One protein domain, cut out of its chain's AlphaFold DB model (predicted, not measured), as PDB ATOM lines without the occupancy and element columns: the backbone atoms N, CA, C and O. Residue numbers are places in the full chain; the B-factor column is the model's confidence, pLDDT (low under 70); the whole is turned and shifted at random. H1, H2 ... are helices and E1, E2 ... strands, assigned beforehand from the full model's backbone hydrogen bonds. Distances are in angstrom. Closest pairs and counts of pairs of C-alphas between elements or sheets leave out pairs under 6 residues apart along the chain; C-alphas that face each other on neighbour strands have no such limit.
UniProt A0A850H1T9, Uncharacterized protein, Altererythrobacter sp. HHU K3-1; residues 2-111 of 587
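What this domain is: This is residues 2 to 111 of the 587 residues of an uncharacterized protein of Altererythrobacter sp. HHU K3-1 (UniProt A0A850H1T9). Helix H3 stands by residues 20 to 24 on residues 65 to 72 of H5, nearly at right angles, with H1 side by side with H3 on one side and H4 steeply tilted on its other side. The small hairpin of E1 and E2 covers one side of this core, with E1 near both H1 and H5; H6 follows on the hairpin, away from the other helices, while the long link at residues 49 to 60 makes the opposite end of the whole. The printed part has 110 residues with six named helices and two named strands in the order H1, H2, H3, H4, H5, E1, E2, H6; the strands are antiparallel, and the class is mostly helix. The whole is compact, with a radius of gyration of the C-alphas of 13.8 A, but elongated, spanning 45 by 27 by 26 A.

Where its parts are: H1 covers residues 2 to 10, 12.5 A long, and begins at C-alpha 2 at (13.128, -38.089, -33.334). H2 is residues 12 to 15, 5.1 A. H3 is residues 18 to 33, 22.7 A. H4 is residues 40 to 48, 10.3 A. H5, residues 61 to 76, measures 22.4 A and ends at C-alpha 76 at (18.157, -47.449, -45.150). E1 is residues 86 to 89, 9.5 A, and E2 residues 98 to 101, 10.3 A. H6 is residues 102 to 105, 5.1 A, ending at C-alpha 105 at (28.022, -44.744, -38.123).

How they stand to each other: H3 is the hub, touching four helices. H1 touches H3 at a shallow tilt of 3 degrees, opposite ways; their closest C-alphas, of Leu 9 and Ala 21, are 5.9 A apart. H2 and H3 touch only at the corner, and only just, with 3 pairs of C-alphas within 8 A, the closest being Phe 14 and Ala 21 at 5.3 A. H2 touches H5, closest at the C-alphas of Ile 13 and Ser 72, 6.7 A. H4 touches residues 19 to 26 of H3 at a steep tilt of 61 degrees, opposite ways, with the C-alphas of Leu 23 and Ala 47 closest at 5.6 A. H3 and H5 touch about perpendicular, at 89 degrees; the C-alphas of Gln 20 and Leu 69 are closest, 6.1 A. H4 touches residues 61 to 63 of H5, closest at the C-alphas of Ala 44 and Val 62, 6.1 A. E1 and E2 form an antiparallel hairpin, with N 87 and O 100 at 2.8 A and N 98 and O 89 at 2.8 A, within hydrogen-bond range. The closest C-alphas of E1 and H1, Val 88 and Glu 4, are 7.4 A apart, and those of E1 and H6, Cys 87 and Leu 102, 5.7 A. Every O i to N i+4 pair is within hydrogen-bond range in H4 and H5, 4 of 5 in H1 and 11 of 12 in H3; H2 and H6 are too short for such a pair.

The domain as a whole: The C-alphas farthest apart, of Thr 53 and Gly 111, are 46.5 A apart. The printed part has no cut, and the link from H4 to H5, 12 residues, is long. Mean pLDDT of the printed part is 85.8; residues 33 to 36, 58 and 110 to 111 are under 70.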
ATOM      1  N   ALA A   2      14.555 -37.933 -32.984       85.81
ATOM      2  CA  ALA A   2      13.128 -38.089 -33.334       85.81
ATOM      3  C   ALA A   2      12.797 -37.910 -34.832       85.81
ATOM      4  O   ALA A   2      12.348 -38.858 -35.464       85.81
ATOM      5  N   ASP A   3      13.100 -36.745 -35.415       87.44
ATOM      6  CA  ASP A   3      12.774 -36.430 -36.823       87.44
ATOM      7  C   ASP A   3      13.444 -37.348 -37.861       87.44
ATOM      8  O   ASP A   3      12.977 -37.424 -38.997       87.44
ATOM      9  N   GLU A   4      14.550 -37.995 -37.479       91.44
ATOM     10  CA  GLU A   4      15.284 -38.975 -38.288       91.44
ATOM     11  C   GLU A   4      14.621 -40.350 -38.169       91.44
ATOM     12  O   GLU A   4      14.375 -41.018 -39.164       91.44
ATOM     13  N   ILE A   5      14.250 -40.746 -36.947       93.44
ATOM     14  CA  ILE A   5      13.501 -41.979 -36.687       93.44
ATOM     15  C   ILE A   5      12.131 -41.940 -37.370       93.44
ATOM     16  O   ILE A   5      11.743 -42.936 -37.969       93.44
ATOM     17  N   ALA A   6      11.437 -40.800 -37.374       92.06
ATOM     18  CA  ALA A   6      10.194 -40.634 -38.126       92.06
ATOM     19  C   ALA A   6      10.386 -40.874 -39.640       92.06
ATOM     20  O   ALA A   6       9.591 -41.587 -40.247       92.06
ATOM     21  N   GLU A   7      11.465 -40.349 -40.236       91.31
ATOM     22  CA  GLU A   7      11.797 -40.565 -41.654       91.31
ATOM     23  C   GLU A   7      12.097 -42.049 -41.942       91.31
ATOM     24  O   GLU A   7      11.523 -42.643 -42.857       91.31
ATOM     25  N   ILE A   8      12.923 -42.685 -41.099       95.00
ATOM     26  CA  ILE A   8      13.261 -44.113 -41.198       95.00
ATOM     27  C   ILE A   8      12.002 -44.986 -41.094       95.00
ATOM     28  O   ILE A   8      11.841 -45.919 -41.882       95.00
ATOM     29  N   LEU A   9      11.102 -44.695 -40.149       93.81
ATOM     30  CA  LEU A   9       9.867 -45.457 -39.926       93.81
ATOM     31  C   LEU A   9       8.892 -45.363 -41.108       93.81
ATOM     32  O   LEU A   9       8.190 -46.335 -41.384       93.81
ATOM     33  N   CYS A  10       8.882 -44.242 -41.836       91.62
ATOM     34  CA  CYS A  10       8.118 -44.083 -43.076       91.62
ATOM     35  C   CYS A  10       8.748 -44.791 -44.294       91.62
ATOM     36  O   CYS A  10       8.090 -44.905 -45.330       91.62
ATOM     37  N   SER A  11       9.991 -45.278 -44.204       89.44
ATOM     38  CA  SER A  11      10.655 -45.955 -45.326       89.44
ATOM     39  C   SER A  11      10.042 -47.335 -45.634       89.44
ATOM     40  O   SER A  11       9.594 -48.034 -44.717       89.44
ATOM     41  N   PRO A  12      10.080 -47.811 -46.897       81.44
ATOM     42  CA  PRO A  12       9.544 -49.124 -47.268       81.44
ATOM     43  C   PRO A  12      10.131 -50.293 -46.464       81.44
ATOM     44  O   PRO A  12       9.440 -51.285 -46.239       81.44
ATOM     45  N   ILE A  13      11.382 -50.170 -46.006       83.75
ATOM     46  CA  ILE A  13      12.087 -51.176 -45.199       83.75
ATOM     47  C   ILE A  13      11.391 -51.375 -43.846       83.75
ATOM     48  O   ILE A  13      11.184 -52.512 -43.423       83.75
ATOM     49  N   PHE A  14      11.004 -50.286 -43.176       90.44
ATOM     50  CA  PHE A  14      10.397 -50.336 -41.845       90.44
ATOM     51  C   PHE A  14       8.872 -50.485 -41.895       90.44
ATOM     52  O   PHE A  14       8.324 -51.252 -41.104       90.44
ATOM     53  N   VAL A  15       8.197 -49.895 -42.890       84.88
ATOM     54  CA  VAL A  15       6.761 -50.126 -43.153       84.88
ATOM     55  C   VAL A  15       6.466 -51.613 -43.411       84.88
ATOM     56  O   VAL A  15       5.456 -52.134 -42.941       84.88
ATOM     57  N   ARG A  16       7.364 -52.334 -44.101       79.81
ATOM     58  CA  ARG A  16       7.252 -53.790 -44.328       79.81
ATOM     59  C   ARG A  16       7.699 -54.645 -43.128       79.81
ATOM     60  O   ARG A  16       7.538 -55.863 -43.167       79.81
ATOM     61  N   ALA A  17       8.250 -54.049 -42.069       84.56
ATOM     62  CA  ALA A  17       8.852 -54.755 -40.934       84.56
ATOM     63  C   ALA A  17       8.327 -54.236 -39.575       84.56
ATOM     64  O   ALA A  17       9.103 -53.690 -38.786       84.56
ATOM     65  N   PRO A  18       7.035 -54.438 -39.239       85.81
ATOM     66  CA  PRO A  18       6.384 -53.789 -38.094       85.81
ATOM     67  C   PRO A  18       7.097 -54.000 -36.748       85.81
ATOM     68  O   PRO A  18       7.306 -53.033 -36.029       85.81
ATOM     69  N   ARG A  19       7.594 -55.208 -36.435       84.81
ATOM     70  CA  ARG A  19       8.374 -55.454 -35.197       84.81
ATOM     71  C   ARG A  19       9.741 -54.755 -35.160       84.81
ATOM     72  O   ARG A  19      10.333 -54.618 -34.098       84.81
ATOM     73  N   GLN A  20      10.296 -54.369 -36.309       91.75
ATOM     74  CA  GLN A  20      11.538 -53.588 -36.382       91.75
ATOM     75  C   GLN A  20      11.252 -52.088 -36.302       91.75
ATOM     76  O   GLN A  20      12.026 -51.362 -35.686       91.75
ATOM     77  N   ALA A  21      10.121 -51.643 -36.855       92.75
ATOM     78  CA  ALA A  21       9.591 -50.301 -36.649       92.75
ATOM     79  C   ALA A  21       9.248 -50.054 -35.170       92.75
ATOM     80  O   ALA A  21       9.652 -49.047 -34.602       92.75
ATOM     81  N   GLU A  22       8.587 -51.008 -34.516       92.38
ATOM     82  CA  GLU A  22       8.247 -50.963 -33.093       92.38
ATOM     83  C   GLU A  22       9.492 -50.913 -32.193       92.38
ATOM     84  O   GLU A  22       9.604 -50.025 -31.350       92.38
ATOM     85  N   LEU A  23      10.482 -51.775 -32.452       94.56
ATOM     86  CA  LEU A  23      11.766 -51.761 -31.749       94.56
ATOM     87  C   LEU A  23      12.544 -50.449 -31.960       94.56
ATOM     88  O   LEU A  23      13.078 -49.889 -31.005       94.56
ATOM     89  N   LEU A  24      12.607 -49.935 -33.195       95.75
ATOM     90  CA  LEU A  24      13.265 -48.660 -33.498       95.75
ATOM     91  C   LEU A  24      12.573 -47.488 -32.788       95.75
ATOM     92  O   LEU A  24      13.245 -46.628 -32.220       95.75
ATOM     93  N   ARG A  25      11.237 -47.477 -32.805       93.94
ATOM     94  CA  ARG A  25      10.388 -46.489 -32.135       93.94
ATOM     95  C   ARG A  25      10.648 -46.489 -30.625       93.94
ATOM     96  O   ARG A  25      11.042 -45.456 -30.089       93.94
ATOM     97  N   TYR A  26      10.554 -47.651 -29.977       93.94
ATOM     98  CA  TYR A  26      10.816 -47.826 -28.544       93.94
ATOM     99  C   TYR A  26      12.208 -47.334 -28.124       93.94
ATOM    100  O   TYR A  26      12.359 -46.562 -27.174       93.94
ATOM    101  N   LEU A  27      13.248 -47.740 -28.857       92.75
ATOM    102  CA  LEU A  27      14.615 -47.311 -28.565       92.75
ATOM    103  C   LEU A  27      14.808 -45.807 -28.814       92.75
ATOM    104  O   LEU A  27      15.595 -45.171 -28.113       92.75
ATOM    105  N   GLY A  28      14.082 -45.230 -29.776       91.62
ATOM    106  CA  GLY A  28      14.037 -43.793 -30.043       91.62
ATOM    107  C   GLY A  28      13.338 -42.981 -28.950       91.62
ATOM    108  O   GLY A  28      13.784 -41.880 -28.636       91.62
ATOM    109  N   GLU A  29      12.278 -43.516 -28.344       89.00
ATOM    110  CA  GLU A  29      11.608 -42.946 -27.166       89.00
ATOM    111  C   GLU A  29      12.538 -42.988 -25.944       89.00
ATOM    112  O   GLU A  29      12.863 -41.949 -25.360       89.00
ATOM    113  N   ARG A  30      13.053 -44.179 -25.598       86.88
ATOM    114  CA  ARG A  30      13.947 -44.373 -24.442       86.88
ATOM    115  C   ARG A  30      15.223 -43.524 -24.538       86.88
ATOM    116  O   ARG A  30      15.653 -42.984 -23.521       86.88
ATOM    117  N   ALA A  31      15.781 -43.330 -25.737       82.19
ATOM    118  CA  ALA A  31      16.958 -42.482 -25.969       82.19
ATOM    119  C   ALA A  31      16.714 -40.966 -25.802       82.19
ATOM    120  O   ALA A  31      17.676 -40.197 -25.829       82.19
ATOM    121  N   GLN A  32      15.463 -40.520 -25.638       75.75
ATOM    122  CA  GLN A  32      15.117 -39.113 -25.394       75.75
ATOM    123  C   GLN A  32      14.735 -38.824 -23.934       75.75
ATOM    124  O   GLN A  32      14.897 -37.690 -23.491       75.75
ATOM    125  N   GLY A  33      14.233 -39.824 -23.196       62.16
ATOM    126  CA  GLY A  33      13.649 -39.631 -21.860       62.16
ATOM    127  C   GLY A  33      14.331 -40.346 -20.687       62.16
ATOM    128  O   GLY A  33      13.947 -40.090 -19.549       62.16
ATOM    129  N   SER A  34      15.308 -41.235 -20.913       58.97
ATOM    130  CA  SER A  34      15.889 -42.077 -19.851       58.97
ATOM    131  C   SER A  34      17.402 -41.911 -19.690       58.97
ATOM    132  O   SER A  34      18.163 -42.069 -20.643       58.97
ATOM    133  N   THR A  35      17.852 -41.696 -18.451       54.44
ATOM    134  CA  THR A  35      19.257 -41.886 -18.033       54.44
ATOM    135  C   THR A  35      19.555 -43.327 -17.597       54.44
ATOM    136  O   THR A  35      20.720 -43.698 -17.444       54.44
ATOM    137  N   THR A  36      18.524 -44.157 -17.416       59.91
ATOM    138  CA  THR A  36      18.638 -45.565 -17.019       59.91
ATOM    139  C   THR A  36      18.969 -46.440 -18.227       59.91
ATOM    140  O   THR A  36      18.340 -46.332 -19.283       59.91
ATOM    141  N   ARG A  37      19.955 -47.331 -18.060       72.12
ATOM    142  CA  ARG A  37      20.410 -48.282 -19.082       72.12
ATOM    143  C   ARG A  37      19.326 -49.320 -19.383       72.12
ATOM    144  O   ARG A  37      18.977 -50.098 -18.504       72.12
ATOM    145  N   ILE A  38      18.888 -49.364 -20.639       85.12
ATOM    146  CA  ILE A  38      17.933 -50.353 -21.160       85.12
ATOM    147  C   ILE A  38      18.547 -51.767 -21.088       85.12
ATOM    148  O   ILE A  38      19.697 -51.962 -21.507       85.12
ATOM    149  N   THR A  39      17.796 -52.739 -20.567       86.25
ATOM    150  CA  THR A  39      18.176 -54.165 -20.511       86.25
ATOM    151  C   THR A  39      17.615 -54.956 -21.708       86.25
ATOM    152  O   THR A  39      16.846 -54.418 -22.508       86.25
ATOM    153  N   GLN A  40      17.973 -56.241 -21.873       88.31
ATOM    154  CA  GLN A  40      17.271 -57.068 -22.871       88.31
ATOM    155  C   GLN A  40      15.853 -57.415 -22.402       88.31
ATOM    156  O   GLN A  40      14.976 -57.562 -23.247       88.31
ATOM    157  N   TYR A  41      15.623 -57.513 -21.090       88.06
ATOM    158  CA  TYR A  41      14.307 -57.781 -20.507       88.06
ATOM    159  C   TYR A  41      13.301 -56.676 -20.858       88.06
ATOM    160  O   TYR A  41      12.249 -56.976 -21.421       88.06
ATOM    161  N   ASP A  42      13.670 -55.404 -20.650       89.19
ATOM    162  CA  ASP A  42      12.832 -54.240 -20.990       89.19
ATOM    163  C   ASP A  42      12.408 -54.296 -22.471       89.19
ATOM    164  O   ASP A  42      11.239 -54.150 -22.814       89.19
ATOM    165  N   ILE A  43      13.366 -54.578 -23.365       90.81
ATOM    166  CA  ILE A  43      13.129 -54.674 -24.813       90.81
ATOM    167  C   ILE A  43      12.264 -55.890 -25.167       90.81
ATOM    168  O   ILE A  43      11.448 -55.816 -26.084       90.81
ATOM    169  N   ALA A  44      12.436 -57.019 -24.481       87.38
ATOM    170  CA  ALA A  44      11.634 -58.209 -24.723       87.38
ATOM    171  C   ALA A  44      10.160 -57.949 -24.398       87.38
ATOM    172  O   ALA A  44       9.301 -58.165 -25.257       87.38
ATOM    173  N   VAL A  45       9.885 -57.479 -23.180       88.62
ATOM    174  CA  VAL A  45       8.526 -57.316 -22.654       88.62
ATOM    175  C   VAL A  45       7.861 -56.075 -23.252       88.62
ATOM    176  O   VAL A  45       6.840 -56.194 -23.926       88.62
ATOM    177  N   GLU A  46       8.462 -54.891 -23.095       86.38
ATOM    178  CA  GLU A  46       7.829 -53.615 -23.460       86.38
ATOM    179  C   GLU A  46       7.829 -53.332 -24.971       86.38
ATOM    180  O   GLU A  46       6.923 -52.665 -25.468       86.38
ATOM    181  N   ALA A  47       8.847 -53.799 -25.706       87.31
ATOM    182  CA  ALA A  47       9.076 -53.406 -27.104       87.31
ATOM    183  C   ALA A  47       8.848 -54.520 -28.136       87.31
ATOM    184  O   ALA A  47       8.804 -54.241 -29.333       87.31
ATOM    185  N   LEU A  48       8.768 -55.782 -27.701       85.62
ATOM    186  CA  LEU A  48       8.653 -56.945 -28.590       85.62
ATOM    187  C   LEU A  48       7.559 -57.945 -28.171       85.62
ATOM    188  O   LEU A  48       7.427 -58.990 -28.823       85.62
ATOM    189  N   GLY A  49       6.785 -57.640 -27.121       85.88
ATOM    190  CA  GLY A  49       5.617 -58.412 -26.688       85.88
ATOM    191  C   GLY A  49       5.934 -59.817 -26.171       85.88
ATOM    192  O   GLY A  49       5.183 -60.755 -26.449       85.88
ATOM    193  N   LYS A  50       7.066 -59.996 -25.479       85.94
ATOM    194  CA  LYS A  50       7.369 -61.227 -24.733       85.94
ATOM    195  C   LYS A  50       6.671 -61.238 -23.374       85.94
ATOM    196  O   LYS A  50       6.383 -60.201 -22.792       85.94
ATOM    197  N   ASP A  51       6.443 -62.452 -22.890       87.75
ATOM    198  CA  ASP A  51       5.965 -62.739 -21.541       87.75
ATOM    199  C   ASP A  51       7.028 -62.395 -20.475       87.75
ATOM    200  O   ASP A  51       8.230 -62.441 -20.756       87.75
ATOM    201  N   GLU A  52       6.592 -62.088 -19.249       85.94
ATOM    202  CA  GLU A  52       7.463 -61.741 -18.113       85.94
ATOM    203  C   GLU A  52       8.441 -62.864 -17.716       85.94
ATOM    204  O   GLU A  52       9.451 -62.590 -17.068       85.94
ATOM    205  N   THR A  53       8.192 -64.109 -18.141       85.88
ATOM    206  CA  THR A  53       9.104 -65.262 -17.998       85.88
ATOM    207  C   THR A  53      10.320 -65.243 -18.943       85.88
ATOM    208  O   THR A  53      11.097 -66.199 -18.962       85.88
ATOM    209  N   PHE A  54      10.520 -64.181 -19.733       85.31
ATOM    210  CA  PHE A  54      11.683 -64.032 -20.613       85.31
ATOM    211  C   PHE A  54      13.018 -64.006 -19.841       85.31
ATOM    212  O   PHE A  54      13.332 -63.054 -19.129       85.31
ATOM    213  N   ASP A  55      13.847 -65.027 -20.062       82.06
ATOM    214  CA  ASP A  55      15.237 -65.084 -19.605       82.06
ATOM    215  C   ASP A  55      16.197 -64.621 -20.713       82.06
ATOM    216  O   ASP A  55      16.315 -65.246 -21.772       82.06
ATOM    217  N   GLU A  56      16.942 -63.545 -20.445       81.38
ATOM    218  CA  GLU A  56      17.932 -63.022 -21.385       81.38
ATOM    219  C   GLU A  56      19.175 -63.913 -21.545       81.38
ATOM    220  O   GLU A  56      19.931 -63.720 -22.499       81.38
ATOM    221  N   SER A  57      19.422 -64.897 -20.676       73.69
ATOM    222  CA  SER A  57      20.556 -65.813 -20.836       73.69
ATOM    223  C   SER A  57      20.285 -66.865 -21.921       73.69
ATOM    224  O   SER A  57      21.067 -66.972 -22.871       73.69
ATOM    225  N   SER A  58      19.145 -67.562 -21.863       65.44
ATOM    226  CA  SER A  58      18.782 -68.634 -22.799       65.44
ATOM    227  C   SER A  58      18.089 -68.154 -24.080       65.44
ATOM    228  O   SER A  58      18.349 -68.719 -25.146       65.44
ATOM    229  N   ASP A  59      17.269 -67.095 -24.045       74.44
ATOM    230  CA  ASP A  59      16.574 -66.608 -25.242       74.44
ATOM    231  C   ASP A  59      17.427 -65.600 -26.044       74.44
ATOM    232  O   ASP A  59      17.942 -64.598 -25.543       74.44
ATOM    233  N   SER A  60      17.560 -65.850 -27.349       86.31
ATOM    234  CA  SER A  60      18.293 -65.000 -28.296       86.31
ATOM    235  C   SER A  60      17.399 -64.032 -29.088       86.31
ATOM    236  O   SER A  60      17.887 -63.320 -29.972       86.31
ATOM    237  N   TYR A  61      16.098 -63.964 -28.794       84.75
ATOM    238  CA  TYR A  61      15.121 -63.151 -29.526       84.75
ATOM    239  C   TYR A  61      15.468 -61.654 -29.547       84.75
ATOM    240  O   TYR A  61      15.417 -61.030 -30.608       84.75
ATOM    241  N   VAL A  62      15.918 -61.081 -28.427       87.38
ATOM    242  CA  VAL A  62      16.347 -59.669 -28.374       87.38
ATOM    243  C   VAL A  62      17.670 -59.467 -29.115       87.38
ATOM    244  O   VAL A  62      17.773 -58.579 -29.960       87.38
ATOM    245  N   ARG A  63      18.664 -60.341 -28.892       91.69
ATOM    246  CA  ARG A  63      19.962 -60.315 -29.599       91.69
ATOM    247  C   ARG A  63      19.792 -60.343 -31.119       91.69
ATOM    248  O   ARG A  63      20.400 -59.543 -31.834       91.69
ATOM    249  N   SER A  64      18.941 -61.242 -31.611       85.12
ATOM    250  CA  SER A  64      18.642 -61.396 -33.035       85.12
ATOM    251  C   SER A  64      17.787 -60.249 -33.584       85.12
ATOM    252  O   SER A  64      18.066 -59.783 -34.690       85.12
ATOM    253  N   SER A  65      16.834 -59.713 -32.814       87.62
ATOM    254  CA  SER A  65      16.043 -58.532 -33.199       87.62
ATOM    255  C   SER A  65      16.898 -57.266 -33.303       87.62
ATOM    256  O   SER A  65      16.809 -56.564 -34.306       87.62
ATOM    257  N   MET A  66      17.822 -57.022 -32.366       92.50
ATOM    258  CA  MET A  66      18.811 -55.937 -32.479       92.50
ATOM    259  C   MET A  66      19.774 -56.130 -33.661       92.50
ATOM    260  O   MET A  66      20.292 -55.159 -34.211       92.50
ATOM    261  N   SER A  67      20.042 -57.378 -34.059       88.06
ATOM    262  CA  SER A  67      20.867 -57.678 -35.237       88.06
ATOM    263  C   SER A  67      20.133 -57.386 -36.547       88.06
ATOM    264  O   SER A  67      20.718 -56.814 -37.466       88.06
ATOM    265  N   ARG A  68      18.835 -57.708 -36.609       90.62
ATOM    266  CA  ARG A  68      17.949 -57.310 -37.712       90.62
ATOM    267  C   ARG A  68      17.846 -55.785 -37.796       90.62
ATOM    268  O   ARG A  68      18.046 -55.259 -38.884       90.62
ATOM    269  N   LEU A  69      17.708 -55.082 -36.668       94.69
ATOM    270  CA  LEU A  69      17.605 -53.620 -36.649       94.69
ATOM    271  C   LEU A  69      18.856 -52.952 -37.234       94.69
ATOM    272  O   LEU A  69      18.735 -52.069 -38.080       94.69
ATOM    273  N   ARG A  70      20.058 -53.420 -36.865       95.19
ATOM    274  CA  ARG A  70      21.314 -52.947 -37.473       95.19
ATOM    275  C   ARG A  70      21.347 -53.167 -38.988       95.19
ATOM    276  O   ARG A  70      21.763 -52.261 -39.705       95.19
ATOM    277  N   LYS A  71      20.889 -54.329 -39.481       88.12
ATOM    278  CA  LYS A  71      20.784 -54.608 -40.927       88.12
ATOM    279  C   LYS A  71      19.759 -53.682 -41.611       88.12
ATOM    280  O   LYS A  71      20.076 -53.122 -42.654       88.12
ATOM    281  N   SER A  72      18.585 -53.458 -41.016       91.19
ATOM    282  CA  SER A  72      17.542 -52.570 -41.556       91.19
ATOM    283  C   SER A  72      17.964 -51.098 -41.586       91.19
ATOM    284  O   SER A  72      17.771 -50.437 -42.602       91.19
ATOM    285  N   LEU A  73      18.597 -50.589 -40.521       94.81
ATOM    286  CA  LEU A  73      19.154 -49.231 -40.495       94.81
ATOM    287  C   LEU A  73      20.282 -49.073 -41.527       94.81
ATOM    288  O   LEU A  73      20.276 -48.111 -42.289       94.81
ATOM    289  N   LYS A  74      21.197 -50.049 -41.625       91.69
ATOM    290  CA  LYS A  74      22.247 -50.051 -42.656       91.69
ATOM    291  C   LYS A  74      21.663 -50.013 -44.074       91.69
ATOM    292  O   LYS A  74      22.164 -49.265 -44.901       91.69
ATOM    293  N   SER A  75      20.608 -50.787 -44.340       84.81
ATOM    294  CA  SER A  75      19.929 -50.823 -45.644       84.81
ATOM    295  C   SER A  75      19.161 -49.536 -45.964       84.81
ATOM    296  O   SER A  75      18.994 -49.203 -47.131       84.81
ATOM    297  N   TYR A  76      18.700 -48.794 -44.953       91.88
ATOM    298  CA  TYR A  76      18.157 -47.449 -45.150       91.88
ATOM    299  C   TYR A  76      19.280 -46.475 -45.547       91.88
ATOM    300  O   TYR A  76      19.199 -45.832 -46.594       91.88
ATOM    301  N   TYR A  77      20.374 -46.449 -44.777       91.44
ATOM    302  CA  TYR A  77      21.539 -45.577 -44.995       91.44
ATOM    303  C   TYR A  77      22.505 -46.022 -46.114       91.44
ATOM    304  O   TYR A  77      23.572 -45.434 -46.251       91.44
ATOM    305  N   SER A  78      22.165 -47.025 -46.930       85.12
ATOM    306  CA  SER A  78      22.812 -47.247 -48.237       85.12
ATOM    307  C   SER A  78      22.140 -46.464 -49.371       85.12
ATOM    308  O   SER A  78      22.763 -46.216 -50.402       85.12
ATOM    309  N   GLU A  79      20.876 -46.076 -49.187       82.38
ATOM    310  CA  GLU A  79      20.037 -45.429 -50.206       82.38
ATOM    311  C   GLU A  79      19.663 -43.983 -49.829       82.38
ATOM    312  O   GLU A  79      19.488 -43.133 -50.706       82.38
ATOM    313  N   HIS A  80      19.569 -43.686 -48.529       84.88
ATOM    314  CA  HIS A  80      19.049 -42.433 -47.983       84.88
ATOM    315  C   HIS A  80      20.145 -41.632 -47.267       84.88
ATOM    316  O   HIS A  80      20.928 -42.170 -46.484       84.88
ATOM    317  N   LEU A  81      20.173 -40.318 -47.504       85.25
ATOM    318  CA  LEU A  81      21.005 -39.384 -46.740       85.25
ATOM    319  C   LEU A  81      20.293 -39.001 -45.428       85.25
ATOM    320  O   LEU A  81      19.084 -38.765 -45.469       85.25
ATOM    321  N   PRO A  82      21.012 -38.894 -44.296       87.12
ATOM    322  CA  PRO A  82      20.438 -38.425 -43.036       87.12
ATOM    323  C   PRO A  82      19.917 -36.985 -43.138       87.12
ATOM    324  O   PRO A  82      20.523 -36.124 -43.776       87.12
ATOM    325  N   LYS A  83      18.816 -36.699 -42.443       78.19
ATOM    326  CA  LYS A  83      18.063 -35.433 -42.506       78.19
ATOM    327  C   LYS A  83      18.782 -34.243 -41.858       78.19
ATOM    328  O   LYS A  83      18.409 -33.095 -42.101       78.19
ATOM    329  N   ARG A  84      19.783 -34.507 -41.010       82.06
ATOM    330  CA  ARG A  84      20.699 -33.516 -40.405       82.06
ATOM    331  C   ARG A  84      22.136 -34.051 -40.295       82.06
ATOM    332  O   ARG A  84      22.724 -33.985 -39.219       82.06
ATOM    333  N   ASP A  85      22.642 -34.674 -41.359       84.50
ATOM    334  CA  ASP A  85      24.017 -35.211 -41.496       84.50
ATOM    335  C   ASP A  85      24.450 -36.299 -40.481       84.50
ATOM    336  O   ASP A  85      25.528 -36.883 -40.599       84.50
ATOM    337  N   LEU A  86      23.583 -36.648 -39.526       89.81
ATOM    338  CA  LEU A  86      23.803 -37.651 -38.487       89.81
ATOM    339  C   LEU A  86      22.891 -38.869 -38.691       89.81
ATOM    340  O   LEU A  86      21.669 -38.755 -38.620       89.81
ATOM    341  N   CYS A  87      23.485 -40.048 -38.848       93.69
ATOM    342  CA  CYS A  87      22.779 -41.319 -38.964       93.69
ATOM    343  C   CYS A  87      22.454 -41.928 -37.589       93.69
ATOM    344  O   CYS A  87      23.267 -41.883 -36.660       93.69
ATOM    345  N   VAL A  88      21.282 -42.558 -37.484       95.25
ATOM    346  CA  VAL A  88      20.861 -43.409 -36.356       95.25
ATOM    347  C   VAL A  88      21.507 -44.792 -36.482       95.25
ATOM    348  O   VAL A  88      21.295 -45.469 -37.483       95.25
ATOM    349  N   PHE A  89      22.242 -45.246 -35.463       94.00
ATOM    350  CA  PHE A  89      22.868 -46.578 -35.446       94.00
ATOM    351  C   PHE A  89      23.009 -47.148 -34.022       94.00
ATOM    352  O   PHE A  89      22.810 -46.440 -33.038       94.00
ATOM    353  N   ASN A  90      23.392 -48.421 -33.891       91.75
ATOM    354  CA  ASN A  90      23.855 -49.021 -32.633       91.75
ATOM    355  C   ASN A  90      24.961 -50.050 -32.907       91.75
ATOM    356  O   ASN A  90      24.968 -50.685 -33.964       91.75
ATOM    357  N   LYS A  91      25.896 -50.250 -31.971       87.62
ATOM    358  CA  LYS A  91      26.981 -51.232 -32.149       87.62
ATOM    359  C   LYS A  91      26.525 -52.663 -31.800       87.62
ATOM    360  O   LYS A  91      25.493 -52.856 -31.147       87.62
ATOM    361  N   PRO A  92      27.264 -53.708 -32.221       82.88
ATOM    362  CA  PRO A  92      27.117 -55.048 -31.652       82.88
ATOM    363  C   PRO A  92      27.246 -55.006 -30.120       82.88
ATOM    364  O   PRO A  92      28.103 -54.306 -29.592       82.88
ATOM    365  N   GLY A  93      26.367 -55.718 -29.410       78.50
ATOM    366  CA  GLY A  93      26.294 -55.691 -27.941       78.50
ATOM    367  C   GLY A  93      25.608 -54.460 -27.320       78.50
ATOM    368  O   GLY A  93      25.357 -54.470 -26.118       78.50
ATOM    369  N   GLU A  94      25.260 -53.425 -28.098       85.62
ATOM    370  CA  GLU A  94      24.533 -52.248 -27.596       85.62
ATOM    371  C   GLU A  94      23.016 -52.356 -27.821       85.62
ATOM    372  O   GLU A  94      22.554 -52.660 -28.927       85.62
ATOM    373  N   TYR A  95      22.263 -52.037 -26.763       88.50
ATOM    374  CA  TYR A  95      20.794 -52.079 -26.662       88.50
ATOM    375  C   TYR A  95      20.159 -50.676 -26.621       88.50
ATOM    376  O   TYR A  95      19.098 -50.477 -26.046       88.50
ATOM    377  N   PHE A  96      20.832 -49.682 -27.201       89.19
ATOM    378  CA  PHE A  96      20.387 -48.289 -27.285       89.19
ATOM    379  C   PHE A  96      20.886 -47.667 -28.595       89.19
ATOM    380  O   PHE A  96      21.823 -48.182 -29.208       89.19
ATOM    381  N   LEU A  97      20.263 -46.570 -29.030       92.31
ATOM    382  CA  LEU A  97      20.624 -45.877 -30.269       92.31
ATOM    383  C   LEU A  97      21.666 -44.779 -30.036       92.31
ATOM    384  O   LEU A  97      21.732 -44.152 -28.979       92.31
ATOM    385  N   ARG A  98      22.457 -44.522 -31.072       91.00
ATOM    386  CA  ARG A  98      23.464 -43.468 -31.174       91.00
ATOM    387  C   ARG A  98      23.205 -42.630 -32.426       91.00
ATOM    388  O   ARG A  98      22.628 -43.119 -33.394       91.00
ATOM    389  N   MET A  99      23.690 -41.391 -32.405       92.62
ATOM    390  CA  MET A  99      23.837 -40.542 -33.589       92.62
ATOM    391  C   MET A  99      25.330 -40.372 -33.887       92.62
ATOM    392  O   MET A  99      26.104 -40.153 -32.954       92.62
ATOM    393  N   ALA A 100      25.734 -40.440 -35.153       91.19
ATOM    394  CA  ALA A 100      27.046 -39.989 -35.628       91.19
ATOM    395  C   ALA A 100      26.974 -39.676 -37.128       91.19
ATOM    396  O   ALA A 100      26.041 -40.117 -37.796       91.19
ATOM    397  N   GLU A 101      27.952 -38.953 -37.670       90.62
ATOM    398  CA  GLU A 101      28.071 -38.790 -39.124       90.62
ATOM    399  C   GLU A 101      28.151 -40.145 -39.838       90.62
ATOM    400  O   GLU A 101      28.687 -41.114 -39.290       90.62
ATOM    401  N   LEU A 102      27.678 -40.197 -41.088       85.56
ATOM    402  CA  LEU A 102      27.658 -41.406 -41.920       85.56
ATOM    403  C   LEU A 102      28.989 -42.177 -41.893       85.56
ATOM    404  O   LEU A 102      28.986 -43.389 -41.713       85.56
ATOM    405  N   HIS A 103      30.122 -41.477 -42.005       83.12
ATOM    406  CA  HIS A 103      31.455 -42.086 -42.036       83.12
ATOM    407  C   HIS A 103      31.859 -42.780 -40.714       83.12
ATOM    408  O   HIS A 103      32.745 -43.630 -40.710       83.12
ATOM    409  N   THR A 104      31.228 -42.411 -39.593       85.56
ATOM    410  CA  THR A 104      31.453 -42.983 -38.253       85.56
ATOM    411  C   THR A 104      30.372 -44.008 -37.881       85.56
ATOM    412  O   THR A 104      30.662 -44.977 -37.178       85.56
ATOM    413  N   ALA A 105      29.132 -43.814 -38.340       88.38
ATOM    414  CA  ALA A 105      28.022 -44.744 -38.123       88.38
ATOM    415  C   ALA A 105      28.098 -45.984 -39.036       88.38
ATOM    416  O   ALA A 105      27.810 -47.093 -38.587       88.38
ATOM    417  N   TYR A 106      28.508 -45.778 -40.292       89.19
ATOM    418  CA  TYR A 106      28.591 -46.768 -41.369       89.19
ATOM    419  C   TYR A 106      29.867 -46.548 -42.214       89.19
ATOM    420  O   TYR A 106      29.785 -46.138 -43.379       89.19
ATOM    421  N   PRO A 107      31.070 -46.778 -41.646       82.00
ATOM    422  CA  PRO A 107      32.349 -46.571 -42.338       82.00
ATOM    423  C   PRO A 107      32.477 -47.350 -43.658       82.00
ATOM    424  O   PRO A 107      33.200 -46.922 -44.553       82.00
ATOM    425  N   GLU A 108      31.740 -48.450 -43.826       78.88
ATOM    426  CA  GLU A 108      31.664 -49.222 -45.073       78.88
ATOM    427  C   GLU A 108      31.101 -48.456 -46.287       78.88
ATOM    428  O   GLU A 108      31.244 -48.925 -47.413       78.88
ATOM    429  N   PHE A 109      30.454 -47.303 -46.087       77.25
ATOM    430  CA  PHE A 109      29.887 -46.491 -47.171       77.25
ATOM    431  C   PHE A 109      30.808 -45.344 -47.628       77.25
ATOM    432  O   PHE A 109      30.504 -44.647 -48.603       77.25
ATOM    433  N   VAL A 110      31.958 -45.157 -46.970       61.50
ATOM    434  CA  VAL A 110      32.953 -44.141 -47.343       61.50
ATOM    435  C   VAL A 110      33.539 -44.468 -48.722       61.50
ATOM    436  O   VAL A 110      34.166 -45.502 -48.920       61.50
ATOM    437  N   GLY A 111      33.318 -43.570 -49.687       57.59
ATOM    438  CA  GLY A 111      33.754 -43.722 -51.082       57.59
ATOM    439  C   GLY A 111      32.713 -44.317 -52.043       57.59
ATOM    440  O   GLY A 111      32.931 -44.254 -53.249       57.59
TER     441      GLY A 111